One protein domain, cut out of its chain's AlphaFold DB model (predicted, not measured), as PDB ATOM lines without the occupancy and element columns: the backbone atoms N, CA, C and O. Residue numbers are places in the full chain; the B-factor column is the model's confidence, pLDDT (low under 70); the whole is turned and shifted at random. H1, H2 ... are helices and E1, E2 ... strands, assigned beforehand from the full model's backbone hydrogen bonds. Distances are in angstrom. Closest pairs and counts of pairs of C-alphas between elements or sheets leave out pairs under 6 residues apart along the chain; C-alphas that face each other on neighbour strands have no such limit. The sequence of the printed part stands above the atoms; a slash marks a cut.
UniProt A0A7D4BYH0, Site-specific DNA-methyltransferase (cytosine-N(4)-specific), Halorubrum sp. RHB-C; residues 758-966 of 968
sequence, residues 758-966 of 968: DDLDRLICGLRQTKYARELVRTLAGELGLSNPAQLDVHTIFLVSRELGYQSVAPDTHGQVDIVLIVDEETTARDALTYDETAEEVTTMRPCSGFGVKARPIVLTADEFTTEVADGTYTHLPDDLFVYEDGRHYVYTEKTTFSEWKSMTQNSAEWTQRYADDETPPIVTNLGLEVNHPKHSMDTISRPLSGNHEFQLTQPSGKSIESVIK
ATOM      1  N   ASP A 758      44.614  -8.508   4.923       81.19
ATOM      2  CA  ASP A 758      43.796  -7.314   4.703       81.19
ATOM      3  C   ASP A 758      43.265  -7.218   3.262       81.19
ATOM      4  O   ASP A 758      42.152  -6.728   3.050       81.19
ATOM      5  N   ASP A 759      44.025  -7.692   2.268       85.00
ATOM      6  CA  ASP A 759      43.593  -7.696   0.864       85.00
ATOM      7  C   ASP A 759      42.436  -8.681   0.658       85.00
ATOM      8  O   ASP A 759      41.427  -8.347   0.030       85.00
ATOM      9  N   LEU A 760      42.539  -9.880   1.248       87.94
ATOM     10  CA  LEU A 760      41.455 -10.861   1.214       87.94
ATOM     11  C   LEU A 760      40.213 -10.349   1.944       87.94
ATOM     12  O   LEU A 760      39.099 -10.492   1.439       87.94
ATOM     13  N   ASP A 761      40.398  -9.780   3.134       89.31
ATOM     14  CA  ASP A 761      39.301  -9.255   3.937       89.31
ATOM     15  C   ASP A 761      38.446  -8.270   3.132       89.31
ATOM     16  O   ASP A 761      37.228  -8.437   3.009       89.31
ATOM     17  N   ARG A 762      39.097  -7.292   2.497       89.56
ATOM     18  CA  ARG A 762      38.420  -6.308   1.647       89.56
ATOM     19  C   ARG A 762      37.700  -6.966   0.476       89.56
ATOM     20  O   ARG A 762      36.557  -6.604   0.203       89.56
ATOM     21  N   LEU A 763      38.318  -7.959  -0.164       91.75
ATOM     22  CA  LEU A 763      37.711  -8.697  -1.270       91.75
ATOM     23  C   LEU A 763      36.435  -9.439  -0.835       91.75
ATOM     24  O   LEU A 763      35.384  -9.289  -1.462       91.75
ATOM     25  N   ILE A 764      36.491 -10.201   0.264       92.81
ATOM     26  CA  ILE A 764      35.343 -10.960   0.789       92.81
ATOM     27  C   ILE A 764      34.247 -10.020   1.289       92.81
ATOM     28  O   ILE A 764      33.068 -10.232   0.992       92.81
ATOM     29  N   CYS A 765      34.605  -8.966   2.023       94.00
ATOM     30  CA  CYS A 765      33.652  -7.959   2.479       94.00
ATOM     31  C   CYS A 765      32.998  -7.230   1.301       94.00
ATOM     32  O   CYS A 765      31.792  -6.981   1.334       94.00
ATOM     33  N   GLY A 766      33.755  -6.946   0.241       94.25
ATOM     34  CA  GLY A 766      33.236  -6.315  -0.966       94.25
ATOM     35  C   GLY A 766      32.217  -7.210  -1.666       94.25
ATOM     36  O   GLY A 766      31.091  -6.782  -1.920       94.25
ATOM     37  N   LEU A 767      32.565  -8.485  -1.869       95.06
ATOM     38  CA  LEU A 767      31.656  -9.499  -2.412       95.06
ATOM     39  C   LEU A 767      30.379  -9.651  -1.579       95.06
ATOM     40  O   LEU A 767      29.295  -9.848  -2.130       95.06
ATOM     41  N   ARG A 768      30.490  -9.571  -0.246       95.94
ATOM     42  CA  ARG A 768      29.326  -9.586   0.647       95.94
ATOM     43  C   ARG A 768      28.426  -8.381   0.401       95.94
ATOM     44  O   ARG A 768      27.220  -8.570   0.347       95.94
ATOM     45  N   GLN A 769      28.975  -7.178   0.230       95.50
ATOM     46  CA  GLN A 769      28.183  -5.968  -0.013       95.50
ATOM     47  C   GLN A 769      27.464  -6.002  -1.369       95.50
ATOM     48  O   GLN A 769      26.250  -5.794  -1.416       95.50
ATOM     49  N   THR A 770      28.164  -6.322  -2.460       95.38
ATOM     50  CA  THR A 770      27.553  -6.389  -3.801       95.38
ATOM     51  C   THR A 770      26.500  -7.493  -3.887       95.38
ATOM     52  O   THR A 770      25.403  -7.274  -4.402       95.38
ATOM     53  N   LYS A 771      26.775  -8.670  -3.308       95.44
ATOM     54  CA  LYS A 771      25.791  -9.755  -3.243       95.44
ATOM     55  C   LYS A 771      24.615  -9.405  -2.334       95.44
ATOM     56  O   LYS A 771      23.483  -9.746  -2.668       95.44
ATOM     57  N   TYR A 772      24.853  -8.716  -1.218       96.19
ATOM     58  CA  TYR A 772      23.785  -8.265  -0.327       96.19
ATOM     59  C   TYR A 772      22.783  -7.382  -1.072       96.19
ATOM     60  O   TYR A 772      21.588  -7.613  -0.938       96.19
ATOM     61  N   ALA A 773      23.236  -6.420  -1.886       94.88
ATOM     62  CA  ALA A 773      22.335  -5.575  -2.677       94.88
ATOM     63  C   ALA A 773      21.426  -6.395  -3.601       94.88
ATOM     64  O   ALA A 773      20.218  -6.163  -3.645       94.88
ATOM     65  N   ARG A 774      21.982  -7.412  -4.267       93.38
ATOM     66  CA  ARG A 774      21.200  -8.344  -5.086       93.38
ATOM     67  C   ARG A 774      20.172  -9.123  -4.263       93.38
ATOM     68  O   ARG A 774      19.001  -9.191  -4.632       93.38
ATOM     69  N   GLU A 775      20.600  -9.735  -3.158       94.25
ATOM     70  CA  GLU A 775      19.710 -10.556  -2.328       94.25
ATOM     71  C   GLU A 775      18.656  -9.717  -1.590       94.25
ATOM     72  O   GLU A 775      17.551 -10.210  -1.371       94.25
ATOM     73  N   LEU A 776      18.953  -8.453  -1.263       95.50
ATOM     74  CA  LEU A 776      17.995  -7.502  -0.696       95.50
ATOM     75  C   LEU A 776      16.817  -7.311  -1.652       95.50
ATOM     76  O   LEU A 776      15.679  -7.547  -1.261       95.50
ATOM     77  N   VAL A 777      17.080  -6.949  -2.911       94.00
ATOM     78  CA  VAL A 777      16.017  -6.698  -3.901       94.00
ATOM     79  C   VAL A 777      15.268  -7.982  -4.253       94.00
ATOM     80  O   VAL A 777      14.048  -7.973  -4.407       94.00
ATOM     81  N   ARG A 778      15.966  -9.122  -4.305       93.56
ATOM     82  CA  ARG A 778      15.328 -10.429  -4.500       93.56
ATOM     83  C   ARG A 778      14.385 -10.805  -3.365       93.56
ATOM     84  O   ARG A 778      13.296 -11.315  -3.624       93.56
ATOM     85  N   THR A 779      14.799 -10.572  -2.125       94.94
ATOM     86  CA  THR A 779      13.977 -10.875  -0.950       94.94
ATOM     87  C   THR A 779      12.815  -9.889  -0.851       94.94
ATOM     88  O   THR A 779      11.687 -10.326  -0.658       94.94
ATOM     89  N   LEU A 780      13.050  -8.599  -1.119       96.00
ATOM     90  CA  LEU A 780      12.015  -7.570  -1.255       96.00
ATOM     91  C   LEU A 780      10.935  -7.982  -2.267       96.00
ATOM     92  O   LEU A 780       9.757  -8.005  -1.928       96.00
ATOM     93  N   ALA A 781      11.326  -8.371  -3.484       94.25
ATOM     94  CA  ALA A 781      10.388  -8.839  -4.505       94.25
ATOM     95  C   ALA A 781       9.569 -10.048  -4.016       94.25
ATOM     96  O   ALA A 781       8.356 -10.094  -4.207       94.25
ATOM     97  N   GLY A 782      10.220 -11.001  -3.341       94.81
ATOM     98  CA  GLY A 782       9.564 -12.175  -2.765       94.81
ATOM     99  C   GLY A 782       8.532 -11.835  -1.684       94.81
ATOM    100  O   GLY A 782       7.418 -12.356  -1.735       94.81
ATOM    101  N   GLU A 783       8.864 -10.940  -0.752       95.81
ATOM    102  CA  GLU A 783       7.947 -10.482   0.305       95.81
ATOM    103  C   GLU A 783       6.751  -9.700  -0.263       95.81
ATOM    104  O   GLU A 783       5.630  -9.803   0.237       95.81
ATOM    105  N   LEU A 784       6.950  -9.005  -1.385       94.69
ATOM    106  CA  LEU A 784       5.883  -8.341  -2.139       94.69
ATOM    107  C   LEU A 784       5.069  -9.303  -3.027       94.69
ATOM    108  O   LEU A 784       4.123  -8.885  -3.696       94.69
ATOM    109  N   GLY A 785       5.397 -10.600  -3.032       94.25
ATOM    110  CA  GLY A 785       4.692 -11.631  -3.798       94.25
ATOM    111  C   GLY A 785       5.013 -11.643  -5.296       94.25
ATOM    112  O   GLY A 785       4.254 -12.223  -6.078       94.25
ATOM    113  N   LEU A 786       6.116 -11.015  -5.703       93.00
ATOM    114  CA  LEU A 786       6.606 -11.002  -7.077       93.00
ATOM    115  C   LEU A 786       7.461 -12.242  -7.364       93.00
ATOM    116  O   LEU A 786       8.062 -12.850  -6.478       93.00
ATOM    117  N   SER A 787       7.501 -12.638  -8.635       87.06
ATOM    118  CA  SER A 787       8.221 -13.838  -9.076       87.06
ATOM    119  C   SER A 787       9.709 -13.597  -9.325       87.06
ATOM    120  O   SER A 787      10.508 -14.519  -9.150       87.06
ATOM    121  N   ASN A 788      10.087 -12.376  -9.712       87.25
ATOM    122  CA  ASN A 788      11.474 -11.964  -9.887       87.25
ATOM    123  C   ASN A 788      11.651 -10.456  -9.582       87.25
ATOM    124  O   ASN A 788      10.664  -9.715  -9.589       87.25
ATOM    125  N   PRO A 789      12.888 -10.007  -9.300       89.62
ATOM    126  CA  PRO A 789      13.213  -8.595  -9.084       89.62
ATOM    127  C   PRO A 789      12.836  -7.652 -10.231       89.62
ATOM    128  O   PRO A 789      12.485  -6.508  -9.965       89.62
ATOM    129  N   ALA A 790      12.890  -8.108 -11.486       84.62
ATOM    130  CA  ALA A 790      12.584  -7.286 -12.660       84.62
ATOM    131  C   ALA A 790      11.113  -6.822 -12.741       84.62
ATOM    132  O   ALA A 790      10.775  -5.979 -13.565       84.62
ATOM    133  N   GLN A 791      10.225  -7.368 -11.901       88.81
ATOM    134  CA  GLN A 791       8.835  -6.913 -11.767       88.81
ATOM    135  C   GLN A 791       8.663  -5.704 -10.839       88.81
ATOM    136  O   GLN A 791       7.548  -5.199 -10.727       88.81
ATOM    137  N   LEU A 792       9.720  -5.279 -10.145       89.69
ATOM    138  CA  LEU A 792       9.727  -4.030  -9.392       89.69
ATOM    139  C   LEU A 792       9.917  -2.856 -10.354       89.69
ATOM    140  O   LEU A 792      10.672  -2.966 -11.316       89.69
ATOM    141  N   ASP A 793       9.355  -1.698 -10.016       90.31
ATOM    142  CA  ASP A 793       9.589  -0.437 -10.742       90.31
ATOM    143  C   ASP A 793      10.987   0.156 -10.443       90.31
ATOM    144  O   ASP A 793      11.169   1.368 -10.438       90.31
ATOM    145  N   VAL A 794      11.974  -0.690 -10.117       91.12
ATOM    146  CA  VAL A 794      13.351  -0.317  -9.764       91.12
ATOM    147  C   VAL A 794      14.245  -0.540 -10.978       91.12
ATOM    148  O   VAL A 794      14.506  -1.680 -11.356       91.12
ATOM    149  N   HIS A 795      14.782   0.534 -11.558       89.69
ATOM    150  CA  HIS A 795      15.637   0.441 -12.745       89.69
ATOM    151  C   HIS A 795      17.141   0.447 -12.423       89.69
ATOM    152  O   HIS A 795      17.961   0.115 -13.279       89.69
ATOM    153  N   THR A 796      17.552   0.860 -11.216       92.00
ATOM    154  CA  THR A 796      18.958   0.805 -10.764       92.00
ATOM    155  C   THR A 796      19.045   0.526  -9.271       92.00
ATOM    156  O   THR A 796      18.318   1.124  -8.481       92.00
ATOM    157  N   ILE A 797      19.997  -0.316  -8.875       94.31
ATOM    158  CA  ILE A 797      20.387  -0.495  -7.475       94.31
ATOM    159  C   ILE A 797      21.684   0.283  -7.252       94.31
ATOM    160  O   ILE A 797      22.752  -0.138  -7.691       94.31
ATOM    161  N   PHE A 798      21.615   1.426  -6.580       94.12
ATOM    162  CA  PHE A 798      22.798   2.227  -6.287       94.12
ATOM    163  C   PHE A 798      23.366   1.842  -4.916       94.12
ATOM    164  O   PHE A 798      22.792   2.174  -3.880       94.12
ATOM    165  N   LEU A 799      24.495   1.133  -4.888       94.88
ATOM    166  CA  LEU A 799      25.180   0.754  -3.650       94.88
ATOM    167  C   LEU A 799      26.304   1.747  -3.352       94.88
ATOM    168  O   LEU A 799      27.292   1.821  -4.082       94.88
ATOM    169  N   VAL A 800      26.196   2.460  -2.233       92.94
ATOM    170  CA  VAL A 800      27.253   3.344  -1.729       92.94
ATOM    171  C   VAL A 800      27.915   2.685  -0.525       92.94
ATOM    172  O   VAL A 800      27.378   2.687   0.585       92.94
ATOM    173  N   SER A 801      29.106   2.131  -0.742       92.56
ATOM    174  CA  SER A 801      29.942   1.579   0.319       92.56
ATOM    175  C   SER A 801      30.533   2.718   1.150       92.56
ATOM    176  O   SER A 801      31.285   3.554   0.637       92.56
ATOM    177  N   ARG A 802      30.146   2.783   2.430       89.06
ATOM    178  CA  ARG A 802      30.613   3.785   3.403       89.06
ATOM    179  C   ARG A 802      31.843   3.273   4.143       89.06
ATOM    180  O   ARG A 802      32.865   3.949   4.177       89.06
ATOM    181  N   GLU A 803      31.739   2.063   4.680       89.12
ATOM    182  CA  GLU A 803      32.803   1.375   5.413       89.12
ATOM    183  C   GLU A 803      32.947  -0.058   4.913       89.12
ATOM    184  O   GLU A 803      31.958  -0.706   4.545       89.12
ATOM    185  N   LEU A 804      34.182  -0.553   4.922       89.31
ATOM    186  CA  LEU A 804      34.528  -1.875   4.422       89.31
ATOM    187  C   LEU A 804      35.701  -2.467   5.207       89.31
ATOM    188  O   LEU A 804      36.723  -1.809   5.393       89.31
ATOM    189  N   GLY A 805      35.562  -3.732   5.595       88.44
ATOM    190  CA  GLY A 805      36.613  -4.528   6.220       88.44
ATOM    191  C   GLY A 805      36.101  -5.269   7.447       88.44
ATOM    192  O   GLY A 805      35.069  -4.919   8.029       88.44
ATOM    193  N   TYR A 806      36.820  -6.298   7.856       89.81
ATOM    194  CA  TYR A 806      36.477  -7.191   8.942       89.81
ATOM    195  C   TYR A 806      36.242  -6.409  10.231       89.81
ATOM    196  O   TYR A 806      37.146  -5.762  10.751       89.81
ATOM    197  N   GLN A 807      35.010  -6.483  10.744       90.25
ATOM    198  CA  GLN A 807      34.609  -5.797  11.976       90.25
ATOM    199  C   GLN A 807      34.861  -4.275  11.932       90.25
ATOM    200  O   GLN A 807      35.045  -3.641  12.967       90.25
ATOM    201  N   SER A 808      34.838  -3.674  10.735       89.50
ATOM    202  CA  SER A 808      35.067  -2.235  10.523       89.50
ATOM    203  C   SER A 808      34.031  -1.332  11.199       89.50
ATOM    204  O   SER A 808      34.301  -0.155  11.423       89.50
ATOM    205  N   VAL A 809      32.851  -1.863  11.536       91.56
ATOM    206  CA  VAL A 809      31.743  -1.090  12.120       91.56
ATOM    207  C   VAL A 809      31.455  -1.506  13.563       91.56
ATOM    208  O   VAL A 809      31.291  -0.660  14.440       91.56
ATOM    209  N   ALA A 810      31.332  -2.810  13.801       91.38
ATOM    210  CA  ALA A 810      30.991  -3.414  15.086       91.38
ATOM    211  C   ALA A 810      31.407  -4.899  15.073       91.38
ATOM    212  O   ALA A 810      31.688  -5.433  13.993       91.38
ATOM    213  N   PRO A 811      31.403  -5.596  16.228       89.44
ATOM    214  CA  PRO A 811      31.527  -7.052  16.248       89.44
ATOM    215  C   PRO A 811      30.537  -7.691  15.262       89.44
ATOM    216  O   PRO A 811      29.388  -7.261  15.163       89.44
ATOM    217  N   ASP A 812      31.019  -8.651  14.473       86.31
ATOM    218  CA  ASP A 812      30.267  -9.353  13.415       86.31
ATOM    219  C   ASP A 812      29.696  -8.471  12.281       86.31
ATOM    220  O   ASP A 812      28.915  -8.939  11.452       86.31
ATOM    221  N   THR A 813      30.105  -7.198  12.201       93.00
ATOM    222  CA  THR A 813      29.679  -6.258  11.154       93.00
ATOM    223  C   THR A 813      30.881  -5.777  10.345       93.00
ATOM    224  O   THR A 813      31.681  -4.966  10.813       93.00
ATOM    225  N   HIS A 814      31.002  -6.261   9.109       92.69
ATOM    226  CA  HIS A 814      32.188  -6.096   8.259       92.69
ATOM    227  C   HIS A 814      32.055  -4.996   7.190       92.69
ATOM    228  O   HIS A 814      32.847  -4.897   6.251       92.69
ATOM    229  N   GLY A 815      31.027  -4.166   7.307       92.19
ATOM    230  CA  GLY A 815      30.882  -2.987   6.473       92.19
ATOM    231  C   GLY A 815      29.529  -2.318   6.624       92.19
ATOM    232  O   GLY A 815      28.592  -2.878   7.204       92.19
ATOM    233  N   GLN A 816      29.448  -1.107   6.085       93.88
ATOM    234  CA  GLN A 816      28.245  -0.288   6.084       93.88
ATOM    235  C   GLN A 816      27.959   0.217   4.674       93.88
ATOM    236  O   GLN A 816      28.846   0.766   4.019       93.88
ATOM    237  N   VAL A 817      26.713   0.058   4.235       94.62
ATOM    238  CA  VAL A 817      26.264   0.450   2.896       94.62
ATOM    239  C   VAL A 817      24.969   1.242   2.962       94.62
ATOM    240  O   VAL A 817      24.084   0.928   3.758       94.62
ATOM    241  N   ASP A 818      24.846   2.232   2.085       94.50
ATOM    242  CA  ASP A 818      23.543   2.741   1.669       94.50
ATOM    243  C   ASP A 818      23.148   2.021   0.377       94.50
ATOM    244  O   ASP A 818      23.975   1.884  -0.526       94.50
ATOM    245  N   ILE A 819      21.908   1.542   0.297       95.88
ATOM    246  CA  ILE A 819      21.366   0.906  -0.907       95.88
ATOM    247  C   ILE A 819      20.187   1.740  -1.362       95.88
ATOM    248  O   ILE A 819      19.115   1.685  -0.766       95.88
ATOM    249  N   VAL A 820      20.411   2.524  -2.409       95.38
ATOM    250  CA  VAL A 820      19.393   3.386  -2.992       95.38
ATOM    251  C   VAL A 820      18.724   2.633  -4.135       95.38
ATOM    252  O   VAL A 820      19.347   2.355  -5.160       95.38
ATOM    253  N   LEU A 821      17.466   2.260  -3.940       95.62
ATOM    254  CA  LEU A 821      16.621   1.664  -4.964       95.62
ATOM    255  C   LEU A 821      16.055   2.801  -5.812       95.62
ATOM    256  O   LEU A 821      15.197   3.551  -5.344       95.62
ATOM    257  N   ILE A 822      16.579   2.950  -7.029       93.81
ATOM    258  CA  ILE A 822      16.152   4.011  -7.938       93.81
ATOM    259  C   ILE A 822      14.915   3.538  -8.689       93.81
ATOM    260  O   ILE A 822      15.005   2.622  -9.516       93.81
ATOM    261  N   VAL A 823      13.776   4.141  -8.361       92.94
ATOM    262  CA  VAL A 823      12.476   3.805  -8.944       92.94
ATOM    263  C   VAL A 823      12.119   4.707 -10.119       92.94
ATOM    264  O   VAL A 823      12.596   5.839 -10.216       92.94
ATOM    265  N   ASP A 824      11.251   4.216 -11.000       88.75
ATOM    266  CA  ASP A 824      10.718   5.000 -12.111       88.75
ATOM    267  C   ASP A 824       9.970   6.244 -11.606       88.75
ATOM    268  O   ASP A 824       9.241   6.186 -10.614       88.75
ATOM    269  N   GLU A 825      10.070   7.360 -12.335       85.44
ATOM    270  CA  GLU A 825       9.397   8.632 -11.998       85.44
ATOM    271  C   GLU A 825       7.856   8.516 -11.948       85.44
ATOM    272  O   GLU A 825       7.170   9.378 -11.400       85.44
ATOM    273  N   GLU A 826       7.287   7.455 -12.534       85.75
ATOM    274  CA  GLU A 826       5.847   7.165 -12.514       85.75
ATOM    275  C   GLU A 826       5.403   6.357 -11.277       85.75
ATOM    276  O   GLU A 826       4.198   6.194 -11.053       85.75
ATOM    277  N   THR A 827       6.347   5.879 -10.458       88.25
ATOM    278  CA  THR A 827       6.078   5.083  -9.253       88.25
ATOM    279  C   THR A 827       5.233   5.881  -8.267       88.25
ATOM    280  O   THR A 827       5.521   7.038  -7.946       88.25
ATOM    281  N   THR A 828       4.155   5.283  -7.753       89.75
ATOM    282  CA  THR A 828       3.280   6.011  -6.832       89.75
ATOM    283  C   THR A 828       3.945   6.172  -5.465       89.75
ATOM    284  O   THR A 828       4.621   5.270  -4.978       89.75
ATOM    285  N   ALA A 829       3.672   7.283  -4.772       85.44
ATOM    286  CA  ALA A 829       4.181   7.504  -3.412       85.44
ATOM    287  C   ALA A 829       3.798   6.381  -2.426       85.44
ATOM    288  O   ALA A 829       4.477   6.167  -1.426       85.44
ATOM    289  N   ARG A 830       2.699   5.663  -2.695       88.81
ATOM    290  CA  ARG A 830       2.281   4.506  -1.898       88.81
ATOM    291  C   ARG A 830       3.192   3.304  -2.135       88.81
ATOM    292  O   ARG A 830       3.537   2.628  -1.170       88.81
ATOM    293  N   ASP A 831       3.534   3.029  -3.386       90.00
ATOM    294  CA  ASP A 831       4.373   1.885  -3.745       90.00
ATOM    295  C   ASP A 831       5.815   2.134  -3.295       90.00
ATOM    296  O   ASP A 831       6.394   1.276  -2.641       90.00
ATOM    297  N   ALA A 832       6.329   3.357  -3.486       90.00
ATOM    298  CA  ALA A 832       7.633   3.768  -2.965       90.00
ATOM    299  C   ALA A 832       7.730   3.610  -1.435       90.00
ATOM    300  O   ALA A 832       8.694   3.034  -0.941       90.00
ATOM    301  N   LEU A 833       6.701   4.037  -0.685       91.25
ATOM    302  CA  LEU A 833       6.642   3.826   0.769       91.25
ATOM    303  C   LEU A 833       6.594   2.336   1.134       91.25
ATOM    304  O   LEU A 833       7.241   1.912   2.084       91.25
ATOM    305  N   THR A 834       5.848   1.534   0.368       94.62
ATOM    306  CA  THR A 834       5.758   0.084   0.596       94.62
ATOM    307  C   THR A 834       7.114  -0.586   0.368       94.62
ATOM    308  O   THR A 834       7.505  -1.459   1.140       94.62
ATOM    309  N   TYR A 835       7.845  -0.179  -0.674       95.62
ATOM    310  CA  TYR A 835       9.197  -0.665  -0.945       95.62
ATOM    311  C   TYR A 835      10.162  -0.277   0.177       95.62
ATOM    312  O   TYR A 835      10.932  -1.128   0.603       95.62
ATOM    313  N   ASP A 836      10.091   0.959   0.675       93.31
ATOM    314  CA  ASP A 836      10.955   1.462   1.750       93.31
ATOM    315  C   ASP A 836      10.746   0.680   3.061       93.31
ATOM    316  O   ASP A 836      11.691   0.083   3.579       93.31
ATOM    317  N   GLU A 837       9.492   0.563   3.521       94.12
ATOM    318  CA  GLU A 837       9.125  -0.190   4.734       94.12
ATOM    319  C   GLU A 837       9.528  -1.671   4.622       94.12
ATOM    320  O   GLU A 837      10.143  -2.235   5.529       94.12
ATOM    321  N   THR A 838       9.236  -2.302   3.479       96.62
ATOM    322  CA  THR A 838       9.546  -3.725   3.270       96.62
ATOM    323  C   THR A 838      11.054  -3.951   3.162       96.62
ATOM    324  O   THR A 838      11.578  -4.927   3.696       96.62
ATOM    325  N   ALA A 839      11.791  -3.057   2.496       95.94
ATOM    326  CA  ALA A 839      13.240  -3.164   2.387       95.94
ATOM    327  C   ALA A 839      13.917  -3.028   3.758       95.94
ATOM    328  O   ALA A 839      14.881  -3.753   4.022       95.94
ATOM    329  N   GLU A 840      13.411  -2.153   4.636       95.69
ATOM    330  CA  GLU A 840      13.888  -2.027   6.017       95.69
ATOM    331  C   GLU A 840      13.683  -3.336   6.799       95.69
ATOM    332  O   GLU A 840      14.631  -3.831   7.418       95.69
ATOM    333  N   GLU A 841      12.507  -3.965   6.696       95.69
ATOM    334  CA  GLU A 841      12.228  -5.269   7.319       95.69
ATOM    335  C   GLU A 841      13.175  -6.369   6.811       95.69
ATOM    336  O   GLU A 841      13.793  -7.089   7.609       95.69
ATOM    337  N   VAL A 842      13.364  -6.448   5.488       96.06
ATOM    338  CA  VAL A 842      14.212  -7.450   4.822       96.06
ATOM    339  C   VAL A 842      15.656  -7.413   5.325       96.06
ATOM    340  O   VAL A 842      16.296  -8.466   5.394       96.06
ATOM    341  N   THR A 843      16.178  -6.255   5.752       94.94
ATOM    342  CA  THR A 843      17.548  -6.168   6.300       94.94
ATOM    343  C   THR A 843      17.787  -7.097   7.495       94.94
ATOM    344  O   THR A 843      18.909  -7.552   7.727       94.94
ATOM    345  N   THR A 844      16.724  -7.431   8.229       93.19
ATOM    346  CA  THR A 844      16.768  -8.301   9.411       93.19
ATOM    347  C   THR A 844      16.419  -9.762   9.108       93.19
ATOM    348  O   THR A 844      16.539 -10.624   9.982       93.19
ATOM    349  N   MET A 845      16.036 -10.071   7.867       93.38
ATOM    350  CA  MET A 845      15.596 -11.395   7.424       93.38
ATOM    351  C   MET A 845      16.724 -12.170   6.738       93.38
ATOM    352  O   MET A 845      17.652 -11.600   6.168       93.38
ATOM    353  N   ARG A 846      16.651 -13.508   6.748       91.62
ATOM    354  CA  ARG A 846      17.553 -14.328   5.924       91.62
ATOM    355  C   ARG A 846      17.124 -14.255   4.449       91.62
ATOM    356  O   ARG A 846      15.931 -14.353   4.191       91.62
ATOM    357  N   PRO A 847      18.073 -14.185   3.497       92.50
ATOM    358  CA  PRO A 847      19.513 -14.359   3.693       92.50
ATOM    359  C   PRO A 847      20.268 -13.089   4.128       92.50
ATOM    360  O   PRO A 847      21.371 -13.233   4.651       92.50
ATOM    361  N   CYS A 848      19.694 -11.887   3.976       93.38
ATOM    362  CA  CYS A 848      20.336 -10.587   4.235       93.38
ATOM    363  C   CYS A 848      21.009 -10.483   5.615       93.38
ATOM    364  O   CYS A 848      22.180 -10.111   5.708       93.38
ATOM    365  N   SER A 849      20.340 -10.934   6.675       92.00
ATOM    366  CA  SER A 849      20.863 -10.915   8.046       92.00
ATOM    367  C   SER A 849      22.140 -11.753   8.245       92.00
ATOM    368  O   SER A 849      22.806 -11.630   9.268       92.00
ATOM    369  N   GLY A 850      22.474 -12.648   7.307       91.62
ATOM    370  CA  GLY A 850      23.643 -13.530   7.368       91.62
ATOM    371  C   GLY A 850      24.926 -12.949   6.768       91.62
ATOM    372  O   GLY A 850      25.973 -13.577   6.881       91.62
ATOM    373  N   PHE A 851      24.873 -11.779   6.129       94.56
ATOM    374  CA  PHE A 851      26.028 -11.203   5.425       94.56
ATOM    375  C   PHE A 851      26.989 -10.425   6.334       94.56
ATOM    376  O   PHE A 851      28.125 -10.160   5.930       94.56
ATOM    377  N   GLY A 852      26.561 -10.048   7.544       94.00
ATOM    378  CA  GLY A 852      27.340  -9.168   8.424       94.00
ATOM    379  C   GLY A 852      27.543  -7.772   7.823       94.00
ATOM    380  O   GLY A 852      28.610  -7.182   7.975       94.00
ATOM    381  N   VAL A 853      26.550  -7.268   7.084       95.62
ATOM    382  CA  VAL A 853      26.558  -5.946   6.442       95.62
ATOM    383  C   VAL A 853      25.488  -5.082   7.095       95.62
ATOM    384  O   VAL A 853      24.323  -5.471   7.150       95.62
ATOM    385  N   LYS A 854      25.869  -3.893   7.566       95.81
ATOM    386  CA  LYS A 854      24.915  -2.893   8.046       95.81
ATOM    387  C   LYS A 854      24.401  -2.084   6.859       95.81
ATOM    388  O   LYS A 854      25.074  -1.163   6.401       95.81
ATOM    389  N   ALA A 855      23.226  -2.441   6.360       95.62
ATOM    390  CA  ALA A 855      22.613  -1.761   5.228       95.62
ATOM    391  C   ALA A 855      21.564  -0.739   5.668       95.62
ATOM    392  O   ALA A 855      20.791  -0.991   6.591       95.62
ATOM    393  N   ARG A 856      21.517   0.390   4.962       95.25
ATOM    394  CA  ARG A 856      20.408   1.344   4.993       95.25
ATOM    395  C   ARG A 856      19.747   1.364   3.609       95.25
ATOM    396  O   ARG A 856      20.335   1.946   2.694       95.25
ATOM    397  N   PRO A 857      18.595   0.699   3.425       95.62
ATOM    398  CA  PRO A 857      17.824   0.821   2.197       95.62
ATOM    399  C   PRO A 857      17.169   2.202   2.131       95.62
ATOM    400  O   PRO A 857      16.826   2.776   3.163       95.62
ATOM    401  N   ILE A 858      17.073   2.755   0.926       94.00
ATOM    402  CA  ILE A 858      16.460   4.055   0.648       94.00
ATOM    403  C   ILE A 858      15.781   3.941  -0.717       94.00
ATOM    404  O   ILE A 858      16.403   3.457  -1.661       94.00
ATOM    405  N   VAL A 859      14.539   4.392  -0.850       95.25
ATOM    406  CA  VAL A 859      13.824   4.416  -2.136       95.25
ATOM    407  C   VAL A 859      13.711   5.854  -2.632       95.25
ATOM    408  O   VAL A 859      13.183   6.697  -1.913       95.25
ATOM    409  N   LEU A 860      14.223   6.142  -3.833       93.56
ATOM    410  CA  LEU A 860      14.224   7.488  -4.430       93.56
ATOM    411  C   LEU A 860      14.004   7.412  -5.941       93.56
ATOM    412  O   LEU A 860      14.402   6.435  -6.574       93.56
ATOM    413  N   THR A 861      13.457   8.465  -6.542       92.44
ATOM    414  CA  THR A 861      13.555   8.646  -7.999       92.44
ATOM    415  C   THR A 861      14.953   9.128  -8.409       92.44
ATOM    416  O   THR A 861      15.777   9.526  -7.573       92.44
ATOM    417  N   ALA A 862      15.258   9.103  -9.708       90.12
ATOM    418  CA  ALA A 862      16.549   9.569 -10.215       90.12
ATOM    419  C   ALA A 862      16.766  11.073  -9.946       90.12
ATOM    420  O   ALA A 862      17.881  11.490  -9.602       90.12
ATOM    421  N   ASP A 863      15.708  11.883 -10.053       89.00
ATOM    422  CA  ASP A 863      15.746  13.317  -9.745       89.00
ATOM    423  C   ASP A 863      15.942  13.588  -8.241       89.00
ATOM    424  O   ASP A 863      16.726  14.468  -7.858       89.00
ATOM    425  N   GLU A 864      15.295  12.804  -7.375       91.31
ATOM    426  CA  GLU A 864      15.469  12.891  -5.921       91.31
ATOM    427  C   GLU A 864      16.898  12.517  -5.510       91.31
ATOM    428  O   GLU A 864      17.572  13.294  -4.831       91.31
ATOM    429  N   PHE A 865      17.421  11.386  -5.997       91.38
ATOM    430  CA  PHE A 865      18.791  10.966  -5.697       91.38
ATOM    431  C   PHE A 865      19.832  11.962  -6.225       91.38
ATOM    432  O   PHE A 865      20.807  12.279  -5.543       91.38
ATOM    433  N   THR A 866      19.597  12.536  -7.407       89.50
ATOM    434  CA  THR A 866      20.427  13.621  -7.950       89.50
ATOM    435  C   THR A 866      20.471  14.832  -7.021       89.50
ATOM    436  O   THR A 866      21.531  15.443  -6.857       89.50
ATOM    437  N   THR A 867      19.332  15.185  -6.428       89.06
ATOM    438  CA  THR A 867      19.227  16.301  -5.486       89.06
ATOM    439  C   THR A 867      20.005  15.996  -4.206       89.06
ATOM    440  O   THR A 867      20.840  16.799  -3.803       89.06
ATOM    441  N   GLU A 868      19.853  14.793  -3.645       87.88
ATOM    442  CA  GLU A 868      20.595  14.344  -2.457       87.88
ATOM    443  C   GLU A 868      22.123  14.335  -2.664       87.88
ATOM    444  O   GLU A 868      22.895  14.680  -1.763       87.88
ATOM    445  N   VAL A 869      22.592  13.967  -3.861       86.31
ATOM    446  CA  VAL A 869      24.021  14.041  -4.214       86.31
ATOM    447  C   VAL A 869      24.492  15.497  -4.308       86.31
ATOM    448  O   VAL A 869      25.567  15.822  -3.800       86.31
ATOM    449  N   ALA A 870      23.695  16.384  -4.913       84.94
ATOM    450  CA  ALA A 870      24.022  17.806  -5.051       84.94
ATOM    451  C   ALA A 870      24.025  18.558  -3.708       84.94
ATOM    452  O   ALA A 870      24.871  19.432  -3.497       84.94
ATOM    453  N   ASP A 871      23.125  18.185  -2.796       83.12
ATOM    454  CA  ASP A 871      22.992  18.766  -1.455       83.12
ATOM    455  C   ASP A 871      24.045  18.235  -0.465       83.12
ATOM    456  O   ASP A 871      24.201  18.758   0.640       83.12
ATOM    457  N   GLY A 872      24.830  17.236  -0.879       73.31
ATOM    458  CA  GLY A 872      25.949  16.703  -0.109       73.31
ATOM    459  C   GLY A 872      25.576  15.586   0.869       73.31
ATOM    460  O   GLY A 872      26.427  15.168   1.650       73.31
ATOM    461  N   THR A 873      24.365  15.028   0.816       74.25
ATOM    462  CA  THR A 873      24.002  13.825   1.596       74.25
ATOM    463  C   THR A 873      24.912  12.635   1.251       74.25
ATOM    464  O   THR A 873      25.277  11.813   2.103       74.25
ATOM    465  N   TYR A 874      25.359  12.588  -0.003       72.50
ATOM    466  CA  TYR A 874      26.392  11.682  -0.501       72.50
ATOM    467  C   TYR A 874      27.656  12.457  -0.901       72.50
ATOM    468  O   TYR A 874      28.187  12.251  -1.992       72.50
ATOM    469  N   THR A 875      28.129  13.379  -0.044       57.66
ATOM    470  CA  THR A 875      29.374  14.139  -0.273       57.66
ATOM    471  C   THR A 875      30.489  13.211  -0.760       57.66
ATOM    472  O   THR A 875      30.822  12.261  -0.061       57.66
ATOM    473  N   HIS A 876      31.048  13.513  -1.937       60.41
ATOM    474  CA  HIS A 876      32.165  12.824  -2.603       60.41
ATOM    475  C   HIS A 876      31.904  11.403  -3.129       60.41
ATOM    476  O   HIS A 876      32.767  10.533  -2.994       60.41
ATOM    477  N   LEU A 877      30.773  11.163  -3.808       76.19
ATOM    478  CA  LEU A 877      30.753  10.065  -4.785       76.19
ATOM    479  C   LEU A 877      31.987  10.187  -5.702       76.19
ATOM    480  O   LEU A 877      32.254  11.289  -6.192       76.19
ATOM    481  N   PRO A 878      32.763   9.108  -5.885       79.38
ATOM    482  CA  PRO A 878      33.944   9.158  -6.731       79.38
ATOM    483  C   PRO A 878      33.582   9.387  -8.194       79.38
ATOM    484  O   PRO A 878      32.475   9.067  -8.630       79.38
ATOM    485  N   ASP A 879      34.547   9.919  -8.945       81.62
ATOM    486  CA  ASP A 879      34.405  10.106 -10.390       81.62
ATOM    487  C   ASP A 879      34.193   8.755 -11.093       81.62
ATOM    488  O   ASP A 879      33.311   8.643 -11.940       81.62
ATOM    489  N   ASP A 880      34.943   7.728 -10.680       87.31
ATOM    490  CA  ASP A 880      34.817   6.356 -11.170       87.31
ATOM    491  C   ASP A 880      33.778   5.572 -10.350       87.31
ATOM    492  O   ASP A 880      33.951   5.323  -9.154       87.31
ATOM    493  N   LEU A 881      32.720   5.122 -11.022       93.38
ATOM    494  CA  LEU A 881      31.736   4.156 -10.541       93.38
ATOM    495  C   LEU A 881      31.800   2.878 -11.378       93.38
ATOM    496  O   LEU A 881      32.233   2.880 -12.529       93.38
ATOM    497  N   PHE A 882      31.322   1.782 -10.804       94.19
ATOM    498  CA  PHE A 882      31.393   0.446 -11.378       94.19
ATOM    499  C   PHE A 882      29.987  -0.115 -11.578       94.19
ATOM    500  O   PHE A 882      29.156  -0.045 -10.667       94.19
ATOM    501  N   VAL A 883      29.734  -0.672 -12.764       93.38
ATOM    502  CA  VAL A 883      28.443  -1.256 -13.148       93.38
ATOM    503  C   VAL A 883      28.532  -2.780 -13.118       93.38
ATOM    504  O   VAL A 883      29.438  -3.364 -13.715       93.38
ATOM    505  N   TYR A 884      27.581  -3.418 -12.440       92.19
ATOM    506  CA  TYR A 884      27.382  -4.865 -12.435       92.19
ATOM    507  C   TYR A 884      26.030  -5.189 -13.073       92.19
ATOM    508  O   TYR A 884      24.993  -4.674 -12.651       92.19
ATOM    509  N   GLU A 885      26.060  -6.053 -14.078       88.00
ATOM    510  CA  GLU A 885      24.912  -6.426 -14.916       88.00
ATOM    511  C   GLU A 885      24.500  -7.886 -14.664       88.00
ATOM    512  O   GLU A 885      25.252  -8.651 -14.053       88.00
ATOM    513  N   ASP A 886      23.335  -8.290 -15.174       76.62
ATOM    514  CA  ASP A 886      22.849  -9.682 -15.199       76.62
ATOM    515  C   ASP A 886      22.848 -10.382 -13.821       76.62
ATOM    516  O   ASP A 886      23.222 -11.552 -13.681       76.62
ATOM    517  N   GLY A 887      22.573  -9.635 -12.746       74.38
ATOM    518  CA  GLY A 887      22.642 -10.154 -11.376       74.38
ATOM    519  C   GLY A 887      24.037 -10.637 -10.932       74.38
ATOM    520  O   GLY A 887      24.154 -11.292  -9.884       74.38
ATOM    521  N   ARG A 888      25.110 -10.330 -11.679       86.00
ATOM    522  CA  ARG A 888      26.496 -10.589 -11.262       86.00
ATOM    523  C   ARG A 888      26.857  -9.675 -10.093       86.00
ATOM    524  O   ARG A 888      26.427  -8.533 -10.013       86.00
ATOM    525  N   HIS A 889      27.678 -10.179  -9.177       90.62
ATOM    526  CA  HIS A 889      28.119  -9.425  -7.991       90.62
ATOM    527  C   HIS A 889      29.633  -9.487  -7.757       90.62
ATOM    528  O   HIS A 889      30.146  -8.821  -6.863       90.62
ATOM    529  N   TYR A 890      30.351 -10.306  -8.524       91.50
ATOM    530  CA  TYR A 890      31.765 -10.627  -8.305       91.50
ATOM    531  C   TYR A 890      32.708 -10.022  -9.352       91.50
ATOM    532  O   TYR A 890      33.922 -10.060  -9.176       91.50
ATOM    533  N   VAL A 891      32.166  -9.470 -10.438       92.50
ATOM    534  CA  VAL A 891      32.932  -8.796 -11.488       92.50
ATOM    535  C   VAL A 891      32.123  -7.630 -12.045       92.50
ATOM    536  O   VAL A 891      30.959  -7.818 -12.404       92.50
ATOM    537  N   TYR A 892      32.722  -6.440 -12.107       92.38
ATOM    538  CA  TYR A 892      32.110  -5.296 -12.786       92.38
ATOM    539  C   TYR A 892      32.336  -5.377 -14.303       92.38
ATOM    540  O   TYR A 892      33.420  -5.758 -14.769       92.38
ATOM    541  N   THR A 893      31.333  -4.967 -15.076       89.88
ATOM    542  CA  THR A 893      31.348  -5.031 -16.543       89.88
ATOM    543  C   THR A 893      31.960  -3.776 -17.162       89.88
ATOM    544  O   THR A 893      32.803  -3.874 -18.051       89.88
ATOM    545  N   GLU A 894      31.586  -2.594 -16.668       90.06
ATOM    546  CA  GLU A 894      32.004  -1.298 -17.216       90.06
ATOM    547  C   GLU A 894      32.238  -0.280 -16.083       90.06
ATOM    548  O   GLU A 894      31.674  -0.404 -14.990       90.06
ATOM    549  N   LYS A 895      33.090   0.722 -16.338       91.88
ATOM    550  CA  LYS A 895      33.201   1.919 -15.494       91.88
ATOM    551  C   LYS A 895      32.273   3.005 -16.037       91.88
ATOM    552  O   LYS A 895      32.127   3.129 -17.249       91.88
ATOM    553  N   THR A 896      31.693   3.809 -15.160       91.94
ATOM    554  CA  THR A 896      30.880   4.978 -15.519       91.94
ATOM    555  C   THR A 896      31.119   6.114 -14.532       91.94
ATOM    556  O   THR A 896      31.769   5.923 -13.510       91.94
ATOM    557  N   THR A 897      30.580   7.296 -14.809       92.56
ATOM    558  CA  THR A 897      30.538   8.415 -13.862       92.56
ATOM    559  C   THR A 897      29.105   8.705 -13.424       92.56
ATOM    560  O   THR A 897      28.142   8.397 -14.130       92.56
ATOM    561  N   PHE A 898      28.932   9.386 -12.288       90.75
ATOM    562  CA  PHE A 898      27.598   9.814 -11.845       90.75
ATOM    563  C   PHE A 898      26.881  10.688 -12.893       90.75
ATOM    564  O   PHE A 898      25.668  10.592 -13.078       90.75
ATOM    565  N   SER A 899      27.634  11.523 -13.618       89.25
ATOM    566  CA  SER A 899      27.085  12.395 -14.666       89.25
ATOM    567  C   SER A 899      26.608  11.613 -15.894       89.25
ATOM    568  O   SER A 899      25.585  11.964 -16.481       89.25
ATOM    569  N   GLU A 900      27.329  10.558 -16.276       89.88
ATOM    570  CA  GLU A 900      26.942   9.665 -17.374       89.88
ATOM    571  C   GLU A 900      25.695   8.859 -17.015       89.88
ATOM    572  O   GLU A 900      24.718   8.902 -17.762       89.88
ATOM    573  N   TRP A 901      25.683   8.220 -15.840       91.31
ATOM    574  CA  TRP A 901      24.511   7.508 -15.325       91.31
ATOM    575  C   TRP A 901      23.266   8.407 -15.301       91.31
ATOM    576  O   TRP A 901      22.212   8.038 -15.827       91.31
ATOM    577  N   LYS A 902      23.397   9.633 -14.779       88.75
ATOM    578  CA  LYS A 902      22.315  10.627 -14.766       88.75
ATOM    579  C   LYS A 902      21.816  10.954 -16.176       88.75
ATOM    580  O   LYS A 902      20.615  11.048 -16.402       88.75
ATOM    581  N   SER A 903      22.722  11.137 -17.137       87.25
ATOM    582  CA  SER A 903      22.335  11.434 -18.519       87.25
ATOM    583  C   SER A 903      21.582  10.274 -19.178       87.25
ATOM    584  O   SER A 903      20.715  10.523 -20.011       87.25
ATOM    585  N   MET A 904      21.921   9.027 -18.842       84.06
ATOM    586  CA  MET A 904      21.299   7.833 -19.426       84.06
ATOM    587  C   MET A 904      19.935   7.516 -18.803       84.06
ATOM    588  O   MET A 904      19.025   7.077 -19.501       84.06
ATOM    589  N   THR A 905      19.766   7.775 -17.507       82.38
ATOM    590  CA  THR A 905      18.511   7.515 -16.780       82.38
ATOM    591  C   THR A 905      17.414   8.539 -17.072       82.38
ATOM    592  O   THR A 905      16.236   8.198 -17.010       82.38
ATOM    593  N   GLN A 906      17.768   9.749 -17.525       75.94
ATOM    594  CA  GLN A 906      16.806  10.744 -18.031       75.94
ATOM    595  C   GLN A 906      15.989  10.262 -19.249       75.94
ATOM    596  O   GLN A 906      14.932  10.821 -19.536       75.94
ATOM    597  N   ASN A 907      16.452   9.220 -19.949       63.44
ATOM    598  CA  ASN A 907      15.716   8.480 -20.978       63.44
ATOM    599  C   ASN A 907      15.636   6.997 -20.567       63.44
ATOM    600  O   ASN A 907      16.212   6.160 -21.255       63.44
ATOM    601  N   SER A 908      14.959   6.677 -19.455       59.16
ATOM    602  CA  SER A 908      14.901   5.357 -18.778       59.16
ATOM    603  C   SER A 908      15.007   4.101 -19.668       59.16
ATOM    604  O   SER A 908      15.665   3.134 -19.293       59.16
ATOM    605  N   ALA A 909      14.447   4.124 -20.881       65.25
ATOM    606  CA  ALA A 909      14.582   3.061 -21.875       65.25
ATOM    607  C   ALA A 909      16.034   2.715 -22.273       65.25
ATOM    608  O   ALA A 909      16.318   1.546 -22.499       65.25
ATOM    609  N   GLU A 910      16.955   3.679 -22.375       73.69
ATOM    610  CA  GLU A 910      18.330   3.437 -22.848       73.69
ATOM    611  C   GLU A 910      19.199   2.752 -21.782       73.69
ATOM    612  O   GLU A 910      19.964   1.843 -22.102       73.69
ATOM    613  N   TRP A 911      19.046   3.148 -20.512       83.06
ATOM    614  CA  TRP A 911      19.755   2.543 -19.382       83.06
ATOM    615  C   TRP A 911      19.326   1.089 -19.168       83.06
ATOM    616  O   TRP A 911      20.156   0.179 -19.189       83.06
ATOM    617  N   THR A 912      18.018   0.862 -19.045       72.81
ATOM    618  CA  THR A 912      17.454  -0.473 -18.820       72.81
ATOM    619  C   THR A 912      17.723  -1.392 -20.012       72.81
ATOM    620  O   THR A 912      18.111  -2.536 -19.819       72.81
ATOM    621  N   GLN A 913      17.631  -0.897 -21.255       75.19
ATOM    622  CA  GLN A 913      17.932  -1.698 -22.450       75.19
ATOM    623  C   GLN A 913      19.406  -2.113 -22.554       75.19
ATOM    624  O   GLN A 913      19.709  -3.115 -23.203       75.19
ATOM    625  N   ARG A 914      20.324  -1.330 -21.981       77.25
ATOM    626  CA  ARG A 914      21.759  -1.609 -22.059       77.25
ATOM    627  C   ARG A 914      22.246  -2.542 -20.952       77.25
ATOM    628  O   ARG A 914      23.154  -3.318 -21.224       77.25
ATOM    629  N   TYR A 915      21.672  -2.447 -19.751       78.81
ATOM    630  CA  TYR A 915      22.268  -3.025 -18.541       78.81
ATOM    631  C   TYR A 915      21.339  -3.908 -17.697       78.81
ATOM    632  O   TYR A 915      21.829  -4.612 -16.815       78.81
ATOM    633  N   ALA A 916      20.022  -3.870 -17.920       69.06
ATOM    634  CA  ALA A 916      19.090  -4.744 -17.213       69.06
ATOM    635  C   ALA A 916      18.800  -6.004 -18.038       69.06
ATOM    636  O   ALA A 916      18.553  -5.920 -19.244       69.06
ATOM    637  N   ASP A 917      18.790  -7.159 -17.374       68.00
ATOM    638  CA  ASP A 917      18.232  -8.397 -17.918       68.00
ATOM    639  C   ASP A 917      16.807  -8.640 -17.380       68.00
ATOM    640  O   ASP A 917      16.278  -7.860 -16.587       68.00
ATOM    641  N   ASP A 918      16.166  -9.729 -17.815       63.19
ATOM    642  CA  ASP A 918      14.806 -10.096 -17.385       63.19
ATOM    643  C   ASP A 918      14.729 -10.562 -15.906       63.19
ATOM    644  O   ASP A 918      13.644 -10.917 -15.431       63.19
ATOM    645  N   GLU A 919      15.848 -10.609 -15.170       75.75
ATOM    646  CA  GLU A 919      15.919 -11.161 -13.815       75.75
ATOM    647  C   GLU A 919      16.238 -10.121 -12.733       75.75
ATOM    648  O   GLU A 919      15.537 -10.116 -11.718       75.75
ATOM    649  N   THR A 920      17.261  -9.267 -12.885       83.00
ATOM    650  CA  THR A 920      17.706  -8.338 -11.820       83.00
ATOM    651  C   THR A 920      18.165  -6.966 -12.343       83.00
ATOM    652  O   THR A 920      18.996  -6.915 -13.250       83.00
ATOM    653  N   PRO A 921      17.731  -5.842 -11.726       88.94
ATOM    654  CA  PRO A 921      18.245  -4.514 -12.069       88.94
ATOM    655  C   PRO A 921      19.770  -4.389 -11.865       88.94
ATOM    656  O   PRO A 921      20.311  -4.988 -10.927       88.94
ATOM    657  N   PRO A 922      20.476  -3.586 -12.684       91.62
ATOM    658  CA  PRO A 922      21.921  -3.419 -12.573       91.62
ATOM    659  C   PRO A 922      22.321  -2.723 -11.267       91.62
ATOM    660  O   PRO A 922      21.620  -1.830 -10.775       91.62
ATOM    661  N   ILE A 923      23.486  -3.100 -10.734       94.06
ATOM    662  CA  ILE A 923      24.079  -2.474  -9.549       94.06
ATOM    663  C   ILE A 923      25.112  -1.441  -9.999       94.06
ATOM    664  O   ILE A 923      26.052  -1.771 -10.721       94.06
ATOM    665  N   VAL A 924      24.970  -0.204  -9.531       94.69
ATOM    666  CA  VAL A 924      25.968   0.861  -9.698       94.69
ATOM    667  C   VAL A 924      26.584   1.157  -8.344       94.69
ATOM    668  O   VAL A 924      25.869   1.334  -7.359       94.69
ATOM    669  N   THR A 925      27.911   1.193  -8.261       95.00
ATOM    670  CA  THR A 925      28.581   1.347  -6.969       95.00
ATOM    671  C   THR A 925      29.951   2.011  -7.056       95.00
ATOM    672  O   THR A 925      30.596   2.001  -8.097       95.00
ATOM    673  N   ASN A 926      30.420   2.564  -5.936       93.56
ATOM    674  CA  ASN A 926      31.801   3.010  -5.737       93.56
ATOM    675  C   ASN A 926      32.788   1.864  -5.420       93.56
ATOM    676  O   ASN A 926      33.942   2.132  -5.084       93.56
ATOM    677  N   LEU A 927      32.330   0.610  -5.489       93.50
ATOM    678  CA  LEU A 927      33.083  -0.605  -5.193       93.50
ATOM    679  C   LEU A 927      33.303  -1.452  -6.460       93.50
ATOM    680  O   LEU A 927      32.400  -2.139  -6.941       93.50
ATOM    681  N   GLY A 928      34.522  -1.440  -6.987       93.75
ATOM    682  CA  GLY A 928      34.960  -2.250  -8.117       93.75
ATOM    683  C   GLY A 928      35.578  -3.571  -7.669       93.75
ATOM    684  O   GLY A 928      36.563  -3.583  -6.937       93.75
ATOM    685  N   LEU A 929      35.016  -4.684  -8.130       94.00
ATOM    686  CA  LEU A 929      35.516  -6.037  -7.902       94.00
ATOM    687  C   LEU A 929      35.782  -6.714  -9.238       94.00
ATOM    688  O   LEU A 929      34.966  -6.630 -10.157       94.00
ATOM    689  N   GLU A 930      36.886  -7.437  -9.328       92.06
ATOM    690  CA  GLU A 930      37.169  -8.351 -10.429       92.06
ATOM    691  C   GLU A 930      37.683  -9.657  -9.843       92.06
ATOM    692  O   GLU A 930      38.848  -9.764  -9.497       92.06
ATOM    693  N   VAL A 931      36.801 -10.641  -9.672       89.56
ATOM    694  CA  VAL A 931      37.153 -11.949  -9.108       89.56
ATOM    695  C   VAL A 931      37.218 -12.987 -10.210       89.56
ATOM    696  O   VAL A 931      36.222 -13.212 -10.901       89.56
ATOM    697  N   ASN A 932      38.354 -13.677 -10.327       86.31
ATOM    698  CA  ASN A 932      38.501 -14.810 -11.232       86.31
ATOM    699  C   ASN A 932      37.619 -15.979 -10.764       86.31
ATOM    700  O   ASN A 932      37.970 -16.726  -9.849       86.31
ATOM    701  N   HIS A 933      36.413 -16.089 -11.335       85.19
ATOM    702  CA  HIS A 933      35.390 -16.981 -10.801       85.19
ATOM    703  C   HIS A 933      35.680 -18.458 -11.130       85.19
ATOM    704  O   HIS A 933      35.663 -18.847 -12.297       85.19
ATOM    705  N   PRO A 934      35.805 -19.349 -10.131       77.31
ATOM    706  CA  PRO A 934      36.212 -20.741 -10.361       77.31
ATOM    707  C   PRO A 934      35.185 -21.618 -11.106       77.31
ATOM    708  O   PRO A 934      35.534 -22.698 -11.580       77.31
ATOM    709  N   LYS A 935      33.912 -21.205 -11.207       79.88
ATOM    710  CA  LYS A 935      32.856 -21.943 -11.947       79.88
ATOM    711  C   LYS A 935      32.326 -21.257 -13.197       79.88
ATOM    712  O   LYS A 935      31.697 -21.916 -14.022       79.88
ATOM    713  N   HIS A 936      32.453 -19.939 -13.275       79.19
ATOM    714  CA  HIS A 936      31.771 -19.159 -14.299       79.19
ATOM    715  C   HIS A 936      32.835 -18.707 -15.280       79.19
ATOM    716  O   HIS A 936      33.820 -18.105 -14.870       79.19
ATOM    717  N   SER A 937      32.649 -19.036 -16.560       73.56
ATOM    718  CA  SER A 937      33.527 -18.507 -17.599       73.56
ATOM    719  C   SER A 937      33.423 -16.986 -17.577       73.56
ATOM    720  O   SER A 937      32.327 -16.424 -17.574       73.56
ATOM    721  N   MET A 938      34.583 -16.342 -17.551       72.31
ATOM    722  CA  MET A 938      34.686 -14.892 -17.610       72.31
ATOM    723  C   MET A 938      34.666 -14.374 -19.064       72.31
ATOM    724  O   MET A 938      34.701 -13.169 -19.292       72.31
ATOM    725  N   ASP A 939      34.545 -15.270 -20.055       66.31
ATOM    726  CA  ASP A 939      34.600 -14.949 -21.492       66.31
ATOM    727  C   ASP A 939      33.379 -14.154 -21.988       66.31
ATOM    728  O   ASP A 939      33.371 -13.658 -23.113       66.31
ATOM    729  N   THR A 940      32.325 -14.048 -21.173       70.31
ATOM    730  CA  THR A 940      31.110 -13.288 -21.502       70.31
ATOM    731  C   THR A 940      31.198 -11.812 -21.112       70.31
ATOM    732  O   THR A 940      30.244 -11.076 -21.351       70.31
ATOM    733  N   ILE A 941      32.304 -11.370 -20.503       78.62
ATOM    734  CA  ILE A 941      32.512  -9.970 -20.115       78.62
ATOM    735  C   ILE A 941      33.023  -9.169 -21.318       78.62
ATOM    736  O   ILE A 941      33.925  -9.587 -22.041       78.62
ATOM    737  N   SER A 942      32.433  -7.994 -21.545       73.38
ATOM    738  CA  SER A 942      32.683  -7.155 -22.726       73.38
ATOM    739  C   SER A 942      34.061  -6.474 -22.742       73.38
ATOM    740  O   SER A 942      34.479  -5.964 -23.785       73.38
ATOM    741  N   ARG A 943      34.782  -6.484 -21.612       84.19
ATOM    742  CA  ARG A 943      36.116  -5.890 -21.437       84.19
ATOM    743  C   ARG A 943      37.186  -6.948 -21.124       84.19
ATOM    744  O   ARG A 943      36.858  -7.989 -20.559       84.19
ATOM    745  N   PRO A 944      38.471  -6.689 -21.445       78.50
ATOM    746  CA  PRO A 944      39.565  -7.558 -21.024       78.50
ATOM    747  C   PRO A 944      39.696  -7.588 -19.496       78.50
ATOM    748  O   PRO A 944      39.483  -6.575 -18.823       78.50
ATOM    749  N   LEU A 945      40.075  -8.758 -18.987       82.94
ATOM    750  CA  LEU A 945      40.247  -9.059 -17.568       82.94
ATOM    751  C   LEU A 945      41.725  -9.329 -17.276       82.94
ATOM    752  O   LEU A 945      42.450  -9.810 -18.152       82.94
ATOM    753  N   SER A 946      42.176  -9.013 -16.067       80.75
ATOM    754  CA  SER A 946      43.576  -9.143 -15.659       80.75
ATOM    755  C   SER A 946      43.983 -10.579 -15.340       80.75
ATOM    756  O   SER A 946      45.166 -10.907 -15.415       80.75
ATOM    757  N   GLY A 947      43.011 -11.434 -15.005       78.50
ATOM    758  CA  GLY A 947      43.239 -12.801 -14.534       78.50
ATOM    759  C   GLY A 947      43.580 -12.897 -13.043       78.50
ATOM    760  O   GLY A 947      43.735 -14.004 -12.540       78.50
ATOM    761  N   ASN A 948      43.657 -11.766 -12.336       85.62
ATOM    762  CA  ASN A 948      43.856 -11.696 -10.889       85.62
ATOM    763  C   ASN A 948      42.523 -11.475 -10.162       85.62
ATOM    764  O   ASN A 948      41.486 -11.272 -10.795       85.62
ATOM    765  N   HIS A 949      42.560 -11.471  -8.828       88.75
ATOM    766  CA  HIS A 949      41.457 -10.962  -8.016       88.75
ATOM    767  C   HIS A 949      41.745  -9.516  -7.616       88.75
ATOM    768  O   HIS A 949      42.673  -9.252  -6.850       88.75
ATOM    769  N   GLU A 950      40.970  -8.571  -8.133       89.44
ATOM    770  CA  GLU A 950      41.166  -7.140  -7.900       89.44
ATOM    771  C   GLU A 950      40.019  -6.521  -7.115       89.44
ATOM    772  O   GLU A 950      38.851  -6.910  -7.212       89.44
ATOM    773  N   PHE A 951      40.383  -5.498  -6.357       89.12
ATOM    774  CA  PHE A 951      39.490  -4.702  -5.549       89.12
ATOM    775  C   PHE A 951      39.875  -3.225  -5.678       89.12
ATOM    776  O   PHE A 951      41.047  -2.864  -5.555       89.12
ATOM    777  N   GLN A 952      38.876  -2.375  -5.902       90.12
ATOM    778  CA  GLN A 952      38.986  -0.920  -5.945       90.12
ATOM    779  C   GLN A 952      37.805  -0.321  -5.182       90.12
ATOM    780  O   GLN A 952      36.650  -0.625  -5.463       90.12
ATOM    781  N   LEU A 953      38.072   0.552  -4.220       88.12
ATOM    782  CA  LEU A 953      37.046   1.302  -3.506       88.12
ATOM    783  C   LEU A 953      37.502   2.740  -3.350       88.12
ATOM    784  O   LEU A 953      38.559   2.992  -2.777       88.12
ATOM    785  N   THR A 954      36.655   3.682  -3.744       83.81
ATOM    786  CA  THR A 954      36.806   5.076  -3.327       83.81
ATOM    787  C   THR A 954      35.650   5.447  -2.413       83.81
ATOM    788  O   THR A 954      34.490   5.505  -2.819       83.81
ATOM    789  N   GLN A 955      35.963   5.658  -1.135       78.31
ATOM    790  CA  GLN A 955      34.972   6.028  -0.131       78.31
ATOM    791  C   GLN A 955      34.436   7.446  -0.388       78.31
ATOM    792  O   GLN A 955      35.180   8.294  -0.883       78.31
ATOM    793  N   PRO A 956      33.218   7.774   0.090       69.81
ATOM    794  CA  PRO A 956      32.702   9.147   0.108       69.81
ATOM    795  C   PRO A 956      33.528  10.140   0.946       69.81
ATOM    796  O   PRO A 956      33.222  11.317   1.029       69.81
ATOM    797  N   SER A 957      34.586   9.700   1.623       66.62
ATOM    798  CA  SER A 957      35.577  10.587   2.241       66.62
ATOM    799  C   SER A 957      36.658  11.062   1.254       66.62
ATOM    800  O   SER A 957      37.478  11.907   1.609       66.62
ATOM    801  N   GLY A 958      36.698  10.502   0.039       68.69
ATOM    802  CA  GLY A 958      37.770  10.676  -0.944       68.69
ATOM    803  C   GLY A 958      38.959   9.725  -0.758       68.69
ATOM    804  O   GLY A 958      39.930   9.804  -1.508       68.69
ATOM    805  N   LYS A 959      38.917   8.822   0.231       77.25
ATOM    806  CA  LYS A 959      39.957   7.806   0.437       77.25
ATOM    807  C   LYS A 959      39.790   6.672  -0.579       77.25
ATOM    808  O   LYS A 959      38.782   5.970  -0.547       77.25
ATOM    809  N   SER A 960      40.794   6.479  -1.432       81.94
ATOM    810  CA  SER A 960      40.875   5.325  -2.335       81.94
ATOM    811  C   SER A 960      41.672   4.184  -1.708       81.94
ATOM    812  O   SER A 960      42.691   4.408  -1.053       81.94
ATOM    813  N   ILE A 961      41.190   2.964  -1.910       83.00
ATOM    814  CA  ILE A 961      41.790   1.711  -1.470       83.00
ATOM    815  C   ILE A 961      41.789   0.782  -2.679       83.00
ATOM    816  O   ILE A 961      40.741   0.549  -3.276       83.00
ATOM    817  N   GLU A 962      42.951   0.242  -3.021       85.31
ATOM    818  CA  GLU A 962      43.099  -0.745  -4.087       85.31
ATOM    819  C   GLU A 962      43.882  -1.937  -3.542       85.31
ATOM    820  O   GLU A 962      44.810  -1.759  -2.750       85.31
ATOM    821  N   SER A 963      43.500  -3.143  -3.947       82.25
ATOM    822  CA  SER A 963      44.239  -4.365  -3.635       82.25
ATOM    823  C   SER A 963      44.151  -5.350  -4.790       82.25
ATOM    824  O   SER A 963      43.121  -5.461  -5.458       82.25
ATOM    825  N   VAL A 964      45.242  -6.074  -5.017       85.25
ATOM    826  CA  VAL A 964      45.346  -7.084  -6.071       85.25
ATOM    827  C   VAL A 964      45.913  -8.352  -5.457       85.25
ATOM    828  O   VAL A 964      47.029  -8.350  -4.940       85.25
ATOM    829  N   ILE A 965      45.153  -9.437  -5.544       85.12
ATOM    830  CA  ILE A 965      45.585 -10.787  -5.195       85.12
ATOM    831  C   ILE A 965      45.870 -11.503  -6.509       85.12
ATOM    832  O   ILE A 965      44.962 -11.717  -7.314       85.12
ATOM    833  N   LYS A 966      47.140 -11.826  -6.756       82.19
ATOM    834  CA  LYS A 966      47.530 -12.545  -7.973       82.19
ATOM    835  C   LYS A 966      46.893 -13.933  -7.968       82.19
ATOM    836  O   LYS A 966      46.861 -14.565  -6.924       82.19
TER     837      LYS A 966
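What this domain is: This is residues 758 to 966 of the 968 residues of the protein "Site-specific DNA-methyltransferase (cytosine-N(4)-specific)" of Halorubrum sp. RHB-C (UniProt A0A7D4BYH0). A strongly twisted sheet of six strands makes the core, and one long helix, H1, runs over one face of it and on over a small second sheet of three strands, E7 E8 E9. H2 packs on the same face of the large sheet as H1, over the edge strand E3, and meets residues 776 to 783 of H1 at a steep tilt of 52 degrees, while H3 is over the opposite face, and H4 and H5 make a corner near the large sheet. The printed part has 209 residues with five named helices and nine named strands, in the order H1 E1 E2 H2 E3 H3 E4 E5 H4 H5 E6 E7 E8 E9. The large sheet runs E3 E2 E1 E6 E4 E5 and is mixed, the small one is antiparallel, and the class is mixed, helices and strands. The whole is compact, with a radius of gyration of the C-alphas of 16.1 A and spans of 48 by 38 by 37 A.

Where its parts are: The large sheet holds E3, residues 854 to 861 and 22.8 A long; E2, residues 815 to 823 and 25.0 A; E1, residues 794 to 804 and 25.5 A; E6, residues 923 to 925; E4, residues 881 to 884; and E5, residues 894 to 896. C-alpha 794 is at (13.351, -0.317, -9.764). H1, residues 758 to 783, is 36.3 A long, begins with C-alpha 758 at (43.796, -7.314, 4.703) and has a kink of 26 degrees near residue 774. H2 is residues 829 to 842 and 19.8 A long, H3 residues 862 to 870, H4 residues 898 to 905 and H5 residues 908 to 915. The small sheet holds E7, residues 927 to 930; E8, residues 949 to 954 and 17.3 A long; and E9, residues 960 to 965 and 17.0 A, with C-alpha 965 at (45.585, -10.787, -5.195).

How they stand to each other: E1 and E2 form a hairpin, with N 798 and O 820 at 2.8 A. E3 is parallel to E2, with N 821 and O 858 at 2.8 A, and E2, H2, E3 is a strand-helix-strand unit, two parallel neighbours with a helix between, its crossover right-handed. E6 is parallel to E1, with N 799 and O 924 at 2.8 A. E4 is antiparallel to E6, with N 884 and O 923 at 2.8 A, and forms a hairpin with E5, with N 881 and O 896 at 2.8 A. E5, H4 H5, E6 is a split unit, with E4 between its strands, and its crossover is right-handed. The large sheet makes three layers, helices on both faces: H1 and H2 on one, H3 and H5 on the other. H1 touches H2 with residues 776 to 783 alone, at a steep tilt of 52 degrees, opposite ways, the closest C-alphas being those of Leu 780 and Ala 839, 5.8 A. H2 runs along E3 at 11 degrees on the local plane, 9.4 A over the sheet. H3 is over E3 and only just stands up from the sheet, rising 41 degrees. H4 only grazes the sheet, H5 is only just at the sheet's level with a height of 4.0 A, and H4 and H5 touch only at the corner, the closest C-alphas being those of Met 904 and Trp 911, 5.5 A. H3 and H4 only just touch, with 3 pairs of C-alphas within 8 A. E7 E8 E9 is a meander, each strand the antiparallel neighbour of the one before, with N 928 and O 952 at 2.7 A and N 951 and O 963 at 2.9 A. With H1 it makes two layers, a helix on one face, and H1 runs across the strands at 76 degrees to E7 on the local plane, 10.9 A over them. In H1, H2, H3, H4 and H5 every O i to N i+4 pair is within hydrogen-bond range.

The domain as a whole: The two C-alphas farthest apart are those of Arg 830 and Lys 966, 48.7 A. The printed part has no cut. The long links are H2 to E3, 11 residues, and E7 to E8, residues 931 to 948. The mean pLDDT of the printed part is 87.5, and it is under 70 at residues 875 to 876, 907 to 909, 916 to 918, 939 and 956 to 958.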